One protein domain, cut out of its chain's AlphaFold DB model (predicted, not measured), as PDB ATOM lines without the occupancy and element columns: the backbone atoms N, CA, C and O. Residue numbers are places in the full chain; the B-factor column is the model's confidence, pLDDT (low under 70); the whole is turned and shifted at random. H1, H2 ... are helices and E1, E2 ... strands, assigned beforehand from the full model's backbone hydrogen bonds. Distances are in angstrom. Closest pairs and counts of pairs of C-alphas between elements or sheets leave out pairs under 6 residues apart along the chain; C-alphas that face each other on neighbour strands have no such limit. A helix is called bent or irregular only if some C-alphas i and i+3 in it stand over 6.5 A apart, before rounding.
ATOM      1  N   SER A   4     177.890 186.838 148.694       95.50
ATOM      2  CA  SER A   4     176.794 185.907 148.958       95.50
ATOM      3  C   SER A   4     177.259 184.470 148.753       95.50
ATOM      4  O   SER A   4     177.899 184.165 147.752       95.50
ATOM      5  N   ILE A   5     176.945 183.600 149.708       95.75
ATOM      6  CA  ILE A   5     177.444 182.228 149.748       95.75
ATOM      7  C   ILE A   5     176.276 181.299 150.052       95.75
ATOM      8  O   ILE A   5     175.602 181.480 151.067       95.75
ATOM      9  N   SER A   6     176.029 180.308 149.200       94.88
ATOM     10  CA  SER A   6     175.132 179.194 149.533       94.88
ATOM     11  C   SER A   6     175.936 177.953 149.895       94.88
ATOM     12  O   SER A   6     176.926 177.651 149.231       94.88
ATOM     13  N   TYR A   7     175.485 177.218 150.909       93.75
ATOM     14  CA  TYR A   7     176.071 175.936 151.301       93.75
ATOM     15  C   TYR A   7     175.167 174.796 150.867       93.75
ATOM     16  O   TYR A   7     173.972 174.835 151.160       93.75
ATOM     17  N   VAL A   8     175.741 173.795 150.201       93.31
ATOM     18  CA  VAL A   8     175.023 172.603 149.731       93.31
ATOM     19  C   VAL A   8     175.768 171.325 150.101       93.31
ATOM     20  O   VAL A   8     176.985 171.370 150.275       93.31
ATOM     21  N   ASN A   9     175.065 170.199 150.223       92.94
ATOM     22  CA  ASN A   9     175.703 168.878 150.314       92.94
ATOM     23  C   ASN A   9     176.140 168.358 148.933       92.94
ATOM     24  O   ASN A   9     176.013 169.056 147.921       92.94
ATOM     25  N   GLU A  10     176.694 167.145 148.891       93.56
ATOM     26  CA  GLU A  10     177.139 166.489 147.652       93.56
ATOM     27  C   GLU A  10     175.970 166.216 146.690       93.56
ATOM     28  O   GLU A  10     176.141 166.250 145.472       93.56
ATOM     29  N   GLU A  11     174.763 166.043 147.229       93.00
ATOM     30  CA  GLU A  11     173.508 165.879 146.495       93.00
ATOM     31  C   GLU A  11     172.927 167.213 145.981       93.00
ATOM     32  O   GLU A  11     171.976 167.226 145.197       93.00
ATOM     33  N   GLY A  12     173.507 168.350 146.382       91.31
ATOM     34  CA  GLY A  12     173.098 169.692 145.964       91.31
ATOM     35  C   GLY A  12     171.929 170.298 146.753       91.31
ATOM     36  O   GLY A  12     171.400 171.339 146.342       91.31
ATOM     37  N   GLU A  13     171.534 169.686 147.867       91.50
ATOM     38  CA  GLU A  13     170.520 170.175 148.803       91.50
ATOM     39  C   GLU A  13     171.070 171.318 149.663       91.50
ATOM     40  O   GLU A  13     172.227 171.293 150.084       91.50
ATOM     41  N   ASP A  14     170.239 172.323 149.949       91.56
ATOM     42  CA  ASP A  14     170.648 173.474 150.755       91.56
ATOM     43  C   ASP A  14     170.902 173.076 152.215       91.56
ATOM     44  O   ASP A  14     170.027 172.574 152.924       91.56
ATOM     45  N   LEU A  15     172.103 173.385 152.693       90.00
ATOM     46  CA  LEU A  15     172.486 173.182 154.084       90.00
ATOM     47  C   LEU A  15     172.081 174.364 154.965       90.00
ATOM     48  O   LEU A  15     171.818 174.181 156.152       90.00
ATOM     49  N   LEU A  16     172.005 175.576 154.409       89.81
ATOM     50  CA  LEU A  16     171.610 176.775 155.149       89.81
ATOM     51  C   LEU A  16     170.146 176.689 155.605       89.81
ATOM     52  O   LEU A  16     169.226 177.041 154.871       89.81
ATOM     53  N   LYS A  17     169.932 176.258 156.851       77.69
ATOM     54  CA  LYS A  17     168.607 176.193 157.480       77.69
ATOM     55  C   LYS A  17     168.290 177.482 158.225       77.69
ATOM     56  O   LYS A  17     169.113 177.979 158.993       77.69
ATOM     57  N   ARG A  18     167.059 177.972 158.051       74.94
ATOM     58  CA  ARG A  18     166.562 179.215 158.662       74.94
ATOM     59  C   ARG A  18     166.726 179.251 160.181       74.94
ATOM     60  O   ARG A  18     167.083 180.291 160.725       74.94
ATOM     61  N   ASP A  19     166.534 178.111 160.836       79.00
ATOM     62  CA  ASP A  19     166.627 177.985 162.294       79.00
ATOM     63  C   ASP A  19     168.050 178.221 162.829       79.00
ATOM     64  O   ASP A  19     168.223 178.503 164.014       79.00
ATOM     65  N   TYR A  20     169.073 178.153 161.966       73.12
ATOM     66  CA  TYR A  20     170.475 178.335 162.349       73.12
ATOM     67  C   TYR A  20     171.064 179.694 161.972       73.12
ATOM     68  O   TYR A  20     172.228 179.962 162.261       73.12
ATOM     69  N   PHE A  21     170.276 180.581 161.365       74.38
ATOM     70  CA  PHE A  21     170.760 181.883 160.897       74.38
ATOM     71  C   PHE A  21     171.320 182.760 162.028       74.38
ATOM     72  O   PHE A  21     172.254 183.524 161.818       74.38
ATOM     73  N   GLN A  22     170.808 182.612 163.247       74.94
ATOM     74  CA  GLN A  22     171.258 183.370 164.421       74.94
ATOM     75  C   GLN A  22     172.590 182.896 165.026       74.94
ATOM     76  O   GLN A  22     173.095 183.532 165.946       74.94
ATOM     77  N   PHE A  23     173.156 181.788 164.541       81.25
ATOM     78  CA  PHE A  23     174.354 181.164 165.115       81.25
ATOM     79  C   PHE A  23     175.609 181.355 164.258       81.25
ATOM     80  O   PHE A  23     176.589 180.642 164.443       81.25
ATOM     81  N   TYR A  24     175.582 182.294 163.311       88.62
ATOM     82  CA  TYR A  24     176.760 182.648 162.528       88.62
ATOM     83  C   TYR A  24     177.418 183.896 163.091       88.62
ATOM     84  O   TYR A  24     176.808 184.965 163.130       88.62
ATOM     85  N   ASN A  25     178.688 183.776 163.459       92.38
ATOM     86  CA  ASN A  25     179.489 184.910 163.886       92.38
ATOM     87  C   ASN A  25     180.479 185.294 162.781       92.38
ATOM     88  O   ASN A  25     181.188 184.455 162.225       92.38
ATOM     89  N   ILE A  26     180.558 186.589 162.483       96.00
ATOM     90  CA  ILE A  26     181.534 187.134 161.537       96.00
ATOM     91  C   ILE A  26     182.656 187.806 162.314       96.00
ATOM     92  O   ILE A  26     182.413 188.565 163.252       96.00
ATOM     93  N   TYR A  27     183.890 187.554 161.894       97.19
ATOM     94  CA  TYR A  27     185.064 188.210 162.448       97.19
ATOM     95  C   TYR A  27     185.960 188.723 161.338       97.19
ATOM     96  O   TYR A  27     186.020 188.163 160.246       97.19
ATOM     97  N   TYR A  28     186.706 189.769 161.638       97.00
ATOM     98  CA  TYR A  28     187.734 190.305 160.773       97.00
ATOM     99  C   TYR A  28     189.097 189.954 161.341       97.00
ATOM    100  O   TYR A  28     189.322 190.065 162.545       97.00
ATOM    101  N   LEU A  29     189.999 189.516 160.468       95.38
ATOM    102  CA  LEU A  29     191.404 189.400 160.819       95.38
ATOM    103  C   LEU A  29     192.049 190.761 160.546       95.38
ATOM    104  O   LEU A  29     192.256 191.128 159.389       95.38
ATOM    105  N   GLN A  30     192.290 191.525 161.607       93.19
ATOM    106  CA  GLN A  30     192.822 192.888 161.548       93.19
ATOM    107  C   GLN A  30     194.234 192.919 162.114       93.19
ATOM    108  O   GLN A  30     194.554 192.160 163.027       93.19
ATOM    109  N   LYS A  31     195.094 193.771 161.556       90.94
ATOM    110  CA  LYS A  31     196.437 193.966 162.097       90.94
ATOM    111  C   LYS A  31     196.351 194.985 163.223       90.94
ATOM    112  O   LYS A  31     195.973 196.125 163.000       90.94
ATOM    113  N   ASN A  32     196.723 194.567 164.421       90.69
ATOM    114  CA  ASN A  32     196.885 195.457 165.551       90.69
ATOM    115  C   ASN A  32     198.078 196.388 165.281       90.69
ATOM    116  O   ASN A  32     199.189 195.916 165.023       90.69
ATOM    117  N   GLU A  33     197.849 197.701 165.298       88.94
ATOM    118  CA  GLU A  33     198.877 198.691 164.958       88.94
ATOM    119  C   GLU A  33     200.007 198.752 165.995       88.94
ATOM    120  O   GLU A  33     201.162 198.962 165.630       88.94
ATOM    121  N   GLU A  34     199.701 198.511 167.271       91.81
ATOM    122  CA  GLU A  34     200.673 198.585 168.366       91.81
ATOM    123  C   GLU A  34     201.582 197.354 168.405       91.81
ATOM    124  O   GLU A  34     202.798 197.461 168.572       91.81
ATOM    125  N   THR A  35     200.998 196.162 168.254       92.75
ATOM    126  CA  THR A  35     201.734 194.893 168.370       92.75
ATOM    127  C   THR A  35     202.226 194.361 167.027       92.75
ATOM    128  O   THR A  35     203.065 193.458 166.989       92.75
ATOM    129  N   GLY A  36     201.681 194.870 165.919       89.56
ATOM    130  CA  GLY A  36     201.925 194.381 164.564       89.56
ATOM    131  C   GLY A  36     201.342 192.992 164.273       89.56
ATOM    132  O   GLY A  36     201.541 192.481 163.168       89.56
ATOM    133  N   LYS A  37     200.649 192.368 165.236       92.25
ATOM    134  CA  LYS A  37     200.071 191.023 165.111       92.25
ATOM    135  C   LYS A  37     198.674 191.082 164.505       92.25
ATOM    136  O   LYS A  37     197.963 192.067 164.657       92.25
ATOM    137  N   PHE A  38     198.275 190.005 163.838       91.44
ATOM    138  CA  PHE A  38     196.897 189.848 163.392       91.44
ATOM    139  C   PHE A  38     196.023 189.297 164.517       91.44
ATOM    140  O   PHE A  38     196.383 188.311 165.160       91.44
ATOM    141  N   GLU A  39     194.865 189.915 164.715       94.88
ATOM    142  CA  GLU A  39     193.907 189.592 165.767       94.88
ATOM    143  C   GLU A  39     192.510 189.381 165.176       94.88
ATOM    144  O   GLU A  39     192.138 189.968 164.155       94.88
ATOM    145  N   ARG A  40     191.737 188.504 165.822       95.06
ATOM    146  CA  ARG A  40     190.342 188.228 165.473       95.06
ATOM    147  C   ARG A  40     189.451 189.259 166.161       95.06
ATOM    148  O   ARG A  40     189.310 189.228 167.380       95.06
ATOM    149  N   VAL A  41     188.803 190.117 165.380       95.88
ATOM    150  CA  VAL A  41     187.886 191.155 165.875       95.88
ATOM    151  C   VAL A  41     186.464 190.810 165.452       95.88
ATOM    152  O   VAL A  41     186.215 190.574 164.272       95.88
ATOM    153  N   LYS A  42     185.518 190.741 166.399       95.94
ATOM    154  CA  LYS A  42     184.116 190.435 166.075       95.94
ATOM    155  C   LYS A  42     183.516 191.578 165.256       95.94
ATOM    156  O   LYS A  42     183.601 192.738 165.652       95.94
ATOM    157  N   ALA A  43     182.920 191.244 164.117       95.19
ATOM    158  CA  ALA A  43     182.197 192.203 163.300       95.19
ATOM    159  C   ALA A  43     180.863 192.576 163.967       95.19
ATOM    160  O   ALA A  43     180.323 191.815 164.768       95.19
ATOM    161  N   ALA A  44     180.314 193.742 163.622       93.25
ATOM    162  CA  ALA A  44     178.982 194.122 164.086       93.25
ATOM    163  C   ALA A  44     177.911 193.154 163.549       93.25
ATOM    164  O   ALA A  44     178.045 192.625 162.447       93.25
ATOM    165  N   ASP A  45     176.812 192.981 164.285       88.69
ATOM    166  CA  ASP A  45     175.773 191.988 163.961       88.69
ATOM    167  C   ASP A  45     175.108 192.212 162.588       88.69
ATOM    168  O   ASP A  45     174.571 191.291 161.985       88.69
ATOM    169  N   ASN A  46     175.176 193.432 162.046       89.56
ATOM    170  CA  ASN A  46     174.664 193.762 160.714       89.56
ATOM    171  C   ASN A  46     175.649 193.462 159.565       89.56
ATOM    172  O   ASN A  46     175.361 193.797 158.414       89.56
ATOM    173  N   GLN A  47     176.815 192.876 159.858       93.00
ATOM    174  CA  GLN A  47     177.817 192.488 158.858       93.00
ATOM    175  C   GLN A  47     177.563 191.098 158.259       93.00
ATOM    176  O   GLN A  47     178.311 190.650 157.384       93.00
ATOM    177  N   SER A  48     176.466 190.453 158.647       93.00
ATOM    178  CA  SER A  48     175.885 189.328 157.929       93.00
ATOM    179  C   SER A  48     174.365 189.429 157.860       93.00
ATOM    180  O   SER A  48     173.717 190.156 158.608       93.00
ATOM    181  N   SER A  49     173.780 188.725 156.899       92.50
ATOM    182  CA  SER A  49     172.336 188.504 156.819       92.50
ATOM    183  C   SER A  49     172.052 187.252 156.002       92.50
ATOM    184  O   SER A  49     172.910 186.787 155.255       92.50
ATOM    185  N   PHE A  50     170.839 186.728 156.110       92.94
ATOM    186  CA  PHE A  50     170.401 185.565 155.348       92.94
ATOM    187  C   PHE A  50     169.204 185.919 154.487       92.94
ATOM    188  O   PHE A  50     168.338 186.694 154.897       92.94
ATOM    189  N   TYR A  51     169.150 185.347 153.292       91.94
ATOM    190  CA  TYR A  51     168.052 185.574 152.365       91.94
ATOM    191  C   TYR A  51     167.920 184.399 151.387       91.94
ATOM    192  O   TYR A  51     168.819 183.567 151.276       91.94
ATOM    193  N   VAL A  52     166.788 184.333 150.682       92.00
ATOM    194  CA  VAL A  52     166.606 183.415 149.551       92.00
ATOM    195  C   VAL A  52     166.990 184.139 148.272       92.00
ATOM    196  O   VAL A  52     166.415 185.175 147.919       92.00
ATOM    197  N   ASP A  53     167.977 183.593 147.584       90.75
ATOM    198  CA  ASP A  53     168.484 184.112 146.335       90.75
ATOM    199  C   ASP A  53     167.519 183.858 145.186       90.75
ATOM    200  O   ASP A  53     167.275 182.719 144.821       90.75
ATOM    201  N   GLN A  54     166.979 184.914 144.581       88.69
ATOM    202  CA  GLN A  54     166.000 184.765 143.498       88.69
ATOM    203  C   GLN A  54     166.618 184.255 142.187       88.69
ATOM    204  O   GLN A  54     165.901 183.720 141.351       88.69
ATOM    205  N   GLY A  55     167.931 184.423 141.988       87.19
ATOM    206  CA  GLY A  55     168.606 183.966 140.772       87.19
ATOM    207  C   GLY A  55     168.885 182.464 140.783       87.19
ATOM    208  O   GLY A  55     168.862 181.831 139.734       87.19
ATOM    209  N   THR A  56     169.132 181.896 141.966       88.31
ATOM    210  CA  THR A  56     169.453 180.469 142.140       88.31
ATOM    211  C   THR A  56     168.372 179.678 142.878       88.31
ATOM    212  O   THR A  56     168.443 178.452 142.911       88.31
ATOM    213  N   ASN A  57     167.379 180.354 143.458       90.69
ATOM    214  CA  ASN A  57     166.376 179.813 144.381       90.69
ATOM    215  C   ASN A  57     166.983 179.062 145.585       90.69
ATOM    216  O   ASN A  57     166.413 178.079 146.052       90.69
ATOM    217  N   ARG A  58     168.145 179.518 146.076       91.00
ATOM    218  CA  ARG A  58     168.863 178.918 147.214       91.00
ATOM    219  C   ARG A  58     168.895 179.832 148.423       91.00
ATOM    220  O   ARG A  58     168.921 181.057 148.287       91.00
ATOM    221  N   TYR A  59     168.976 179.247 149.612       92.88
ATOM    222  CA  TYR A  59     169.355 180.009 150.800       92.88
ATOM    223  C   TYR A  59     170.805 180.486 150.687       92.88
ATOM    224  O   TYR A  59     171.698 179.723 150.320       92.88
ATOM    225  N   ALA A  60     171.044 181.750 151.032       93.88
ATOM    226  CA  ALA A  60     172.367 182.349 150.982       93.88
ATOM    227  C   ALA A  60     172.672 183.158 152.245       93.88
ATOM    228  O   ALA A  60     171.843 183.928 152.740       93.88
ATOM    229  N   LEU A  61     173.905 183.009 152.722       94.69
ATOM    230  CA  LEU A  61     174.543 183.887 153.687       94.69
ATOM    231  C   LEU A  61     175.161 185.059 152.919       94.69
ATOM    232  O   LEU A  61     176.063 184.878 152.102       94.69
ATOM    233  N   ARG A  62     174.697 186.275 153.196       95.06
ATOM    234  CA  ARG A  62     175.379 187.506 152.796       95.06
ATOM    235  C   ARG A  62     176.362 187.892 153.888       95.06
ATOM    236  O   ARG A  62     175.950 188.109 155.023       95.06
ATOM    237  N   VAL A  63     177.627 188.054 153.525       95.88
ATOM    238  CA  VAL A  63     178.697 188.562 154.387       95.88
ATOM    239  C   VAL A  63     179.166 189.907 153.852       95.88
ATOM    240  O   VAL A  63     179.296 190.090 152.640       95.88
ATOM    241  N   PHE A  64     179.442 190.847 154.746       95.25
ATOM    242  CA  PHE A  64     180.131 192.095 154.439       95.25
ATOM    243  C   PHE A  64     181.595 191.954 154.873       95.25
ATOM    244  O   PHE A  64     181.883 192.025 156.073       95.25
ATOM    245  N   PRO A  65     182.527 191.707 153.929       94.94
ATOM    246  CA  PRO A  65     183.926 191.505 154.274       94.94
ATOM    247  C   PRO A  65     184.545 192.759 154.886       94.94
ATOM    248  O   PRO A  65     184.089 193.878 154.619       94.94
ATOM    249  N   ASN A  66     185.632 192.569 155.635       91.06
ATOM    250  CA  ASN A  66     186.426 193.685 156.134       91.06
ATOM    251  C   ASN A  66     186.837 194.608 154.967       91.06
ATOM    252  O   ASN A  66     187.315 194.140 153.929       91.06
ATOM    253  N   ARG A  67     186.629 195.917 155.141       87.94
ATOM    254  CA  ARG A  67     186.974 196.959 154.155       87.94
ATOM    255  C   ARG A  67     188.387 197.500 154.331       87.94
ATOM    256  O   ARG A  67     188.851 198.298 153.519       87.94
ATOM    257  N   GLU A  68     189.053 197.096 155.401       89.50
ATOM    258  CA  GLU A  68     190.455 197.383 155.627       89.50
ATOM    259  C   GLU A  68     191.300 196.375 154.839       89.50
ATOM    260  O   GLU A  68     191.419 195.203 155.205       89.50
ATOM    261  N   PHE A  69     191.824 196.828 153.701       89.75
ATOM    262  CA  PHE A  69     192.704 196.038 152.850       89.75
ATOM    263  C   PHE A  69     194.157 196.295 153.249       89.75
ATOM    264  O   PHE A  69     194.689 197.375 153.004       89.75
ATOM    265  N   ILE A  70     194.802 195.289 153.827       86.75
ATOM    266  CA  ILE A  70     196.229 195.291 154.150       86.75
ATOM    267  C   ILE A  70     196.954 194.642 152.972       86.75
ATOM    268  O   ILE A  70     196.628 193.519 152.585       86.75
ATOM    269  N   ASP A  71     197.882 195.372 152.351       88.00
ATOM    270  CA  ASP A  71     198.564 194.961 151.113       88.00
ATOM    271  C   ASP A  71     197.579 194.524 150.005       88.00
ATOM    272  O   ASP A  71     197.776 193.531 149.299       88.00
ATOM    273  N   GLY A  72     196.460 195.252 149.892       92.56
ATOM    274  CA  GLY A  72     195.399 194.990 148.913       92.56
ATOM    275  C   GLY A  72     194.508 193.788 149.240       92.56
ATOM    276  O   GLY A  72     193.747 193.343 148.380       92.56
ATOM    277  N   LYS A  73     194.591 193.226 150.454       94.69
ATOM    278  CA  LYS A  73     193.817 192.045 150.862       94.69
ATOM    279  C   LYS A  73     193.142 192.229 152.212       94.69
ATOM    280  O   LYS A  73     193.698 192.819 153.128       94.69
ATOM    281  N   SER A  74     191.961 191.650 152.365       95.81
ATOM    282  CA  SER A  74     191.277 191.539 153.649       95.81
ATOM    283  C   SER A  74     190.855 190.094 153.898       95.81
ATOM    284  O   SER A  74     190.680 189.307 152.964       95.81
ATOM    285  N   THR A  75     190.761 189.704 155.168       97.06
ATOM    286  CA  THR A  75     190.336 188.355 155.561       97.06
ATOM    287  C   THR A  75     189.192 188.456 156.558       97.06
ATOM    288  O   THR A  75     189.277 189.157 157.564       97.06
ATOM    289  N   THR A  76     188.109 187.753 156.245       97.56
ATOM    290  CA  THR A  76     186.913 187.614 157.070       97.56
ATOM    291  C   THR A  76     186.787 186.152 157.470       97.56
ATOM    292  O   THR A  76     186.937 185.271 156.629       97.56
ATOM    293  N   LEU A  77     186.542 185.895 158.746       97.38
ATOM    294  CA  LEU A  77     186.298 184.568 159.290       97.38
ATOM    295  C   LEU A  77     184.795 184.410 159.503       97.38
ATOM    296  O   LEU A  77     184.153 185.307 160.058       97.38
ATOM    297  N   ILE A  78     184.252 183.289 159.052       95.56
ATOM    298  CA  ILE A  78     182.838 182.946 159.167       95.56
ATOM    299  C   ILE A  78     182.771 181.732 160.082       95.56
ATOM    300  O   ILE A  78     183.194 180.650 159.694       95.56
ATOM    301  N   GLU A  79     182.289 181.931 161.299       94.06
ATOM    302  CA  GLU A  79     182.102 180.856 162.269       94.06
ATOM    303  C   GLU A  79     180.648 180.392 162.234       94.06
ATOM    304  O   GLU A  79     179.738 181.222 162.327       94.06
ATOM    305  N   ASP A  80     180.437 179.088 162.056       88.94
ATOM    306  CA  ASP A  80     179.117 178.463 162.103       88.94
ATOM    307  C   ASP A  80     178.727 178.013 163.523       88.94
ATOM    308  O   ASP A  80     179.483 178.130 164.485       88.94
ATOM    309  N   HIS A  81     177.517 177.468 163.649       81.81
ATOM    310  CA  HIS A  81     176.932 177.023 164.914       81.81
ATOM    311  C   HIS A  81     177.643 175.844 165.606       81.81
ATOM    312  O   HIS A  81     177.264 175.492 166.723       81.81
ATOM    313  N   ARG A  82     178.617 175.206 164.948       83.88
ATOM    314  CA  ARG A  82     179.420 174.096 165.486       83.88
ATOM    315  C   ARG A  82     180.874 174.514 165.724       83.88
ATOM    316  O   ARG A  82     181.743 173.650 165.802       83.88
ATOM    317  N   ASP A  83     181.135 175.819 165.781       82.56
ATOM    318  CA  ASP A  83     182.468 176.408 165.925       82.56
ATOM    319  C   ASP A  83     183.426 176.090 164.757       82.56
ATOM    320  O   ASP A  83     184.645 176.249 164.888       82.56
ATOM    321  N   ASN A  84     182.918 175.676 163.584       90.12
ATOM    322  CA  ASN A  84     183.775 175.584 162.403       90.12
ATOM    323  C   ASN A  84     184.006 176.978 161.839       90.12
ATOM    324  O   ASN A  84     183.071 177.766 161.697       90.12
ATOM    325  N   ILE A  85     185.250 177.257 161.458       94.44
ATOM    326  CA  ILE A  85     185.647 178.556 160.929       94.44
ATOM    327  C   ILE A  85     186.043 178.415 159.465       94.44
ATOM    328  O   ILE A  85     187.073 177.826 159.137       94.44
ATOM    329  N   ASP A  86     185.258 179.038 158.596       95.69
ATOM    330  CA  ASP A  86     185.623 179.263 157.208       95.69
ATOM    331  C   ASP A  86     186.354 180.598 157.037       95.69
ATOM    332  O   ASP A  86     186.150 181.563 157.778       95.69
ATOM    333  N   THR A  87     187.195 180.674 156.013       97.06
ATOM    334  CA  THR A  87     187.962 181.867 155.662       97.06
ATOM    335  C   THR A  87     187.496 182.430 154.329       97.06
ATOM    336  O   THR A  87     187.621 181.784 153.293       97.06
ATOM    337  N   LEU A  88     187.051 183.681 154.338       97.75
ATOM    338  CA  LEU A  88     186.759 184.472 153.153       97.75
ATOM    339  C   LEU A  88     187.838 185.545 152.985       97.75
ATOM    340  O   LEU A  88     187.870 186.539 153.714       97.75
ATOM    341  N   ARG A  89     188.728 185.359 152.011       97.38
ATOM    342  CA  ARG A  89     189.763 186.341 151.666       97.38
ATOM    343  C   ARG A  89     189.333 187.133 150.445       97.38
ATOM    344  O   ARG A  89     188.929 186.552 149.445       97.38
ATOM    345  N   VAL A  90     189.477 188.450 150.500       96.38
ATOM    346  CA  VAL A  90     189.160 189.341 149.384       96.38
ATOM    347  C   VAL A  90     190.405 190.117 148.992       96.38
ATOM    348  O   VAL A  90     191.053 190.705 149.850       96.38
ATOM    349  N   GLN A  91     190.735 190.125 147.704       96.12
ATOM    350  CA  GLN A  91     191.670 191.083 147.120       96.12
ATOM    351  C   GLN A  91     190.867 192.224 146.504       96.12
ATOM    352  O   GLN A  91     189.890 191.981 145.788       96.12
ATOM    353  N   GLY A  92     191.279 193.456 146.775       93.44
ATOM    354  CA  GLY A  92     190.566 194.636 146.319       93.44
ATOM    355  C   GLY A  92     191.160 195.935 146.840       93.44
ATOM    356  O   GLY A  92     192.236 195.963 147.437       93.44
ATOM    357  N   TYR A  93     190.428 197.019 146.612       91.88
ATOM    358  CA  TYR A  93     190.802 198.360 147.042       91.88
ATOM    359  C   TYR A  93     189.564 199.194 147.375       91.88
ATOM    360  O   TYR A  93     188.434 198.867 147.002       91.88
ATOM    361  N   ASN A  94     189.782 200.288 148.102       90.44
ATOM    362  CA  ASN A  94     188.751 201.287 148.349       90.44
ATOM    363  C   ASN A  94     188.840 202.386 147.288       90.44
ATOM    364  O   ASN A  94     189.923 202.893 147.009       90.44
ATOM    365  N   GLU A  95     187.698 202.768 146.723       86.12
ATOM    366  CA  GLU A  95     187.579 203.859 145.757       86.12
ATOM    367  C   GLU A  95     186.445 204.791 146.196       86.12
ATOM    368  O   GLU A  95     185.271 204.410 146.266       86.12
ATOM    369  N   GLY A  96     186.801 206.027 146.557       86.50
ATOM    370  CA  GLY A  96     185.862 206.990 147.126       86.50
ATOM    371  C   GLY A  96     185.178 206.452 148.389       86.50
ATOM    372  O   GLY A  96     185.824 206.198 149.401       86.50
ATOM    373  N   ARG A  97     183.848 206.295 148.338       81.31
ATOM    374  CA  ARG A  97     183.038 205.733 149.443       81.31
ATOM    375  C   ARG A  97     182.778 204.226 149.303       81.31
ATOM    376  O   ARG A  97     182.078 203.647 150.137       81.31
ATOM    377  N   GLY A  98     183.272 203.611 148.231       83.56
ATOM    378  CA  GLY A  98     183.061 202.209 147.893       83.56
ATOM    379  C   GLY A  98     184.293 201.341 148.142       83.56
ATOM    380  O   GLY A  98     185.406 201.830 148.306       83.56
ATOM    381  N   SER A  99     184.067 200.029 148.128       88.31
ATOM    382  CA  SER A  99     185.121 199.012 148.083       88.31
ATOM    383  C   SER A  99     184.881 198.146 146.853       88.31
ATOM    384  O   SER A  99     183.746 197.704 146.633       88.31
ATOM    385  N   ILE A 100     185.931 197.907 146.075       89.06
ATOM    386  CA  ILE A 100     185.929 197.067 144.880       89.06
ATOM    387  C   ILE A 100     186.662 195.774 145.225       89.06
ATOM    388  O   ILE A 100     187.779 195.814 145.731       89.06
ATOM    389  N   ALA A 101     186.022 194.631 144.965       91.69
ATOM    390  CA  ALA A 101     186.680 193.327 144.990       91.69
ATOM    391  C   ALA A 101     187.126 192.977 143.579       91.69
ATOM    392  O   ALA A 101     186.327 193.050 142.650       91.69
ATOM    393  N   GLU A 102     188.360 192.511 143.463       92.75
ATOM    394  CA  GLU A 102     188.908 191.952 142.232       92.75
ATOM    395  C   GLU A 102     188.818 190.429 142.249       92.75
ATOM    396  O   GLU A 102     188.445 189.822 141.248       92.75
ATOM    397  N   ARG A 103     189.126 189.814 143.398       95.19
ATOM    398  CA  ARG A 103     189.133 188.362 143.600       95.19
ATOM    399  C   ARG A 103     188.684 187.995 145.005       95.19
ATOM    400  O   ARG A 103     188.947 188.728 145.961       95.19
ATOM    401  N   ILE A 104     188.032 186.849 145.128       96.44
ATOM    402  CA  ILE A 104     187.550 186.297 146.389       96.44
ATOM    403  C   ILE A 104     187.957 184.828 146.458       96.44
ATOM    404  O   ILE A 104     187.668 184.056 145.544       96.44
ATOM    405  N   TRP A 105     188.583 184.449 147.568       97.75
ATOM    406  CA  TRP A 105     188.892 183.066 147.901       97.75
ATOM    407  C   TRP A 105     188.081 182.625 149.109       97.75
ATOM    408  O   TRP A 105     187.961 183.372 150.085       97.75
ATOM    409  N   TYR A 106     187.581 181.399 149.055       97.38
ATOM    410  CA  TYR A 106     186.883 180.740 150.146       97.38
ATOM    411  C   TYR A 106     187.675 179.500 150.558       97.38
ATOM    412  O   TYR A 106     187.944 178.636 149.730       97.38
ATOM    413  N   ASN A 107     188.109 179.434 151.817       96.69
ATOM    414  CA  ASN A 107     188.983 178.375 152.343       96.69
ATOM    415  C   ASN A 107     190.238 178.111 151.487       96.69
ATOM    416  O   ASN A 107     190.719 176.989 151.399       96.69
ATOM    417  N   GLY A 108     190.787 179.166 150.878       96.75
ATOM    418  CA  GLY A 108     191.980 179.095 150.027       96.75
ATOM    419  C   GLY A 108     191.694 178.881 148.539       96.75
ATOM    420  O   GLY A 108     192.542 179.226 147.721       96.75
ATOM    421  N   GLU A 109     190.491 178.435 148.181       97.00
ATOM    422  CA  GLU A 109     190.086 178.185 146.795       97.00
ATOM    423  C   GLU A 109     189.507 179.444 146.147       97.00
ATOM    424  O   GLU A 109     188.738 180.177 146.772       97.00
ATOM    425  N   LEU A 110     189.873 179.722 144.891       95.69
ATOM    426  CA  LEU A 110     189.341 180.874 144.156       95.69
ATOM    427  C   LEU A 110     187.853 180.646 143.862       95.69
ATOM    428  O   LEU A 110     187.495 179.745 143.110       95.69
ATOM    429  N   ALA A 111     186.995 181.483 144.441       94.88
ATOM    430  CA  ALA A 111     185.542 181.336 144.360       94.88
ATOM    431  C   ALA A 111     184.890 182.356 143.418       94.88
ATOM    432  O   ALA A 111     183.813 182.116 142.877       94.88
ATOM    433  N   TRP A 112     185.523 183.517 143.238       94.25
ATOM    434  CA  TRP A 112     185.025 184.573 142.363       94.25
ATOM    435  C   TRP A 112     186.162 185.494 141.920       94.25
ATOM    436  O   TRP A 112     187.048 185.821 142.713       94.25
ATOM    437  N   GLU A 113     186.110 185.974 140.681       92.62
ATOM    438  CA  GLU A 113     186.979 187.040 140.187       92.62
ATOM    439  C   GLU A 113     186.255 187.958 139.199       92.62
ATOM    440  O   GLU A 113     185.246 187.591 138.593       92.62
ATOM    441  N   THR A 114     186.765 189.179 139.056       86.06
ATOM    442  CA  THR A 114     186.209 190.177 138.141       86.06
ATOM    443  C   THR A 114     186.471 189.778 136.687       86.06
ATOM    444  O   THR A 114     187.604 189.817 136.215       86.06
ATOM    445  N   ALA A 115     185.399 189.445 135.965       71.94
ATOM    446  CA  ALA A 115     185.353 189.328 134.506       71.94
ATOM    447  C   ALA A 115     184.852 190.653 133.871       71.94
ATOM    448  O   ALA A 115     184.252 191.464 134.581       71.94
ATOM    449  N   PRO A 116     185.021 190.887 132.548       56.31
ATOM    450  CA  PRO A 116     184.620 192.135 131.866       56.31
ATOM    451  C   PRO A 116     183.136 192.538 131.992       56.31
ATOM    452  O   PRO A 116     182.791 193.670 131.673       56.31
ATOM    453  N   ASN A 117     182.265 191.656 132.487       54.84
ATOM    454  CA  ASN A 117     180.923 191.982 132.969       54.84
ATOM    455  C   ASN A 117     180.795 191.385 134.371       54.84
ATOM    456  O   ASN A 117     180.591 190.172 134.460       54.84
ATOM    457  N   PRO A 118     180.964 192.151 135.462       56.88
ATOM    458  CA  PRO A 118     181.090 191.530 136.765       56.88
ATOM    459  C   PRO A 118     179.727 190.971 137.183       56.88
ATOM    460  O   PRO A 118     178.770 191.735 137.353       56.88
ATOM    461  N   PRO A 119     179.603 189.646 137.355       70.25
ATOM    462  CA  PRO A 119     178.398 189.080 137.915       70.25
ATOM    463  C   PRO A 119     178.280 189.498 139.382       70.25
ATOM    464  O   PRO A 119     179.215 189.993 140.021       70.25
ATOM    465  N   ARG A 120     177.108 189.231 139.948       84.62
ATOM    466  CA  ARG A 120     176.917 189.206 141.395       84.62
ATOM    467  C   ARG A 120     178.034 188.382 142.057       84.62
ATOM    468  O   ARG A 120     178.341 187.291 141.586       84.62
ATOM    469  N   ARG A 121     178.609 188.880 143.160       92.31
ATOM    470  CA  ARG A 121     179.591 188.167 144.008       92.31
ATOM    471  C   ARG A 121     178.905 187.047 144.791       92.31
ATOM    472  O   ARG A 121     178.737 187.139 146.004       92.31
ATOM    473  N   TYR A 122     178.418 186.058 144.058       93.75
ATOM    474  CA  TYR A 122     177.679 184.910 144.551       93.75
ATOM    475  C   TYR A 122     178.400 183.640 144.120       93.75
ATOM    476  O   TYR A 122     178.758 183.513 142.949       93.75
ATOM    477  N   PHE A 123     178.559 182.693 145.035       94.62
ATOM    478  CA  PHE A 123     179.033 181.350 144.714       94.62
ATOM    479  C   PHE A 123     178.420 180.310 145.653       94.62
ATOM    480  O   PHE A 123     177.936 180.622 146.745       94.62
ATOM    481  N   THR A 124     178.442 179.060 145.204       95.00
ATOM    482  CA  THR A 124     177.979 177.902 145.971       95.00
ATOM    483  C   THR A 124     179.183 177.120 146.467       95.00
ATOM    484  O   THR A 124     180.102 176.859 145.695       95.00
ATOM    485  N   VAL A 125     179.166 176.725 147.737       95.06
ATOM    486  CA  VAL A 125     180.182 175.866 148.347       95.06
ATOM    487  C   VAL A 125     179.540 174.534 148.713       95.06
ATOM    488  O   VAL A 125     178.532 174.500 149.424       95.06
ATOM    489  N   THR A 126     180.144 173.443 148.253       93.81
ATOM    490  CA  THR A 126     179.789 172.089 148.683       93.81
ATOM    491  C   THR A 126     180.474 171.782 150.013       93.81
ATOM    492  O   THR A 126     181.688 171.942 150.138       93.81
ATOM    493  N   LYS A 127     179.704 171.352 151.013       87.12
ATOM    494  CA  LYS A 127     180.184 170.918 152.330       87.12
ATOM    495  C   LYS A 127     179.604 169.544 152.650       87.12
ATOM    496  O   LYS A 127     178.439 169.291 152.377       87.12
TER     497      LYS A 127
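Overview. This is residues 4 to 127 of the 130 residues of an uncharacterized protein of Aliifodinibius sp. WN023 (UniProt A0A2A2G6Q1). Two strongly twisted sheets lie partly face to face as a sandwich, the six-stranded sheet E3 E2 E6 E7 E8 E9 packed on the four-stranded sheet E4 E5 E1 E10, with the strands of the one crossing those of the other at 41 degrees. The short helix H1 only grazes the smaller sheet, and the chain passes from one sheet to the other four times. The printed part has 124 residues, with one named helix and ten named strands in the order E1 H1 E2 E3 E4 E5 E6 E7 E8 E9 E10; the class is mostly strand. The larger sheet, in the order E3 - E2 - E6 - E7 - E8 - E9, is antiparallel throughout, and the smaller, in the order E4 - E5 - E1 - E10, is mixed. The whole is compact, with a radius of gyration of the C-alphas of 14.8 A, and spans 46 by 38 by 25 A.

Along the chain. In the larger sheet, E7 is the longest strand, residues 85 to 95, 29.6 A from first to last C-alpha, and it bends by 55 degrees at residue 91. E8, residues 98 to 106, measures 21.9 A and bends by 70 degrees at residue 102. E6 is residues 73 to 79, 19.8 A, and E2 is residues 25 to 31, 19.3 A. E3, residues 38 to 42, measures 13.1 A, and E9, residues 109 to 113, measures 11.5 A. In the smaller sheet, E5 is residues 58 to 63, 15.5 A, and E4 is residues 48 to 53, 14.7 A. E1, residues 4 to 8, begins at C-alpha 4 at (176.794, 185.907, 148.958) and measures 13.4 A. E10, residues 122 to 126, measures 13.6 A and ends at C-alpha 126 at (179.789, 172.089, 148.683). H1, residues 18 to 23, measures 10.3 A and is irregular: C-alphas 19 and 22 are 7.4 A apart.

Arrangement. In the larger sheet E6, E7, E8 and E9 form a meander, each strand the antiparallel neighbour of the one before. E6 and E7 are a hairpin, with N 76 and O 88 at 2.8 A. E7 and E8 are a hairpin, with N 91 and O 103 at 2.9 A. E8 and E9 are a hairpin, with N 104 and O 112 at 2.8 A. On the other side of E6, E2 is its antiparallel neighbour, with N 27 and O 77 at 2.9 A, and the hairpin of E2 and E3 has N 28 and O 41 at 2.8 A. E3 and E9 are the edge strands. In the smaller sheet the hairpin of E4 and E5 has N 49 and O 62 at 2.9 A, and the antiparallel neighbours E5 and E1 have N 5 and O 61 at 2.9 A. E1 and E10 are parallel, with N 125 and O 6 at 2.8 A. The two sheets form a sandwich, two sheets face to face, whose facing parts are 10.2 A centre to centre with best planes 20 degrees apart. Between the sheets, the closest C-alphas of E9 and E10 are those of Ala 111 and Phe 123, 6.5 A apart, and those of E2 and E4 are Ile 26 and Ser 48, 7.1 A apart. H1 only grazes the smaller sheet, with residues 18 to 22; its closest C-alpha pair with E4 is Phe 21 and Phe 50, 6.7 A apart. In H1, 0 of 2 O i to N i+4 pairs are within hydrogen-bond range, against 2 of 3 O i to N i+3 pairs.

Size, cuts and confidence. The two C-alphas farthest apart are those of Glu 11 and Glu 34, 47.8 A. The printed part has no cut and no long link; the links E1 to H1, E2 to E3, E5 to E6 and E9 to E10 are short and the others tight. The mean pLDDT of the printed part is 90.3, and residues 116 to 118 are under 70.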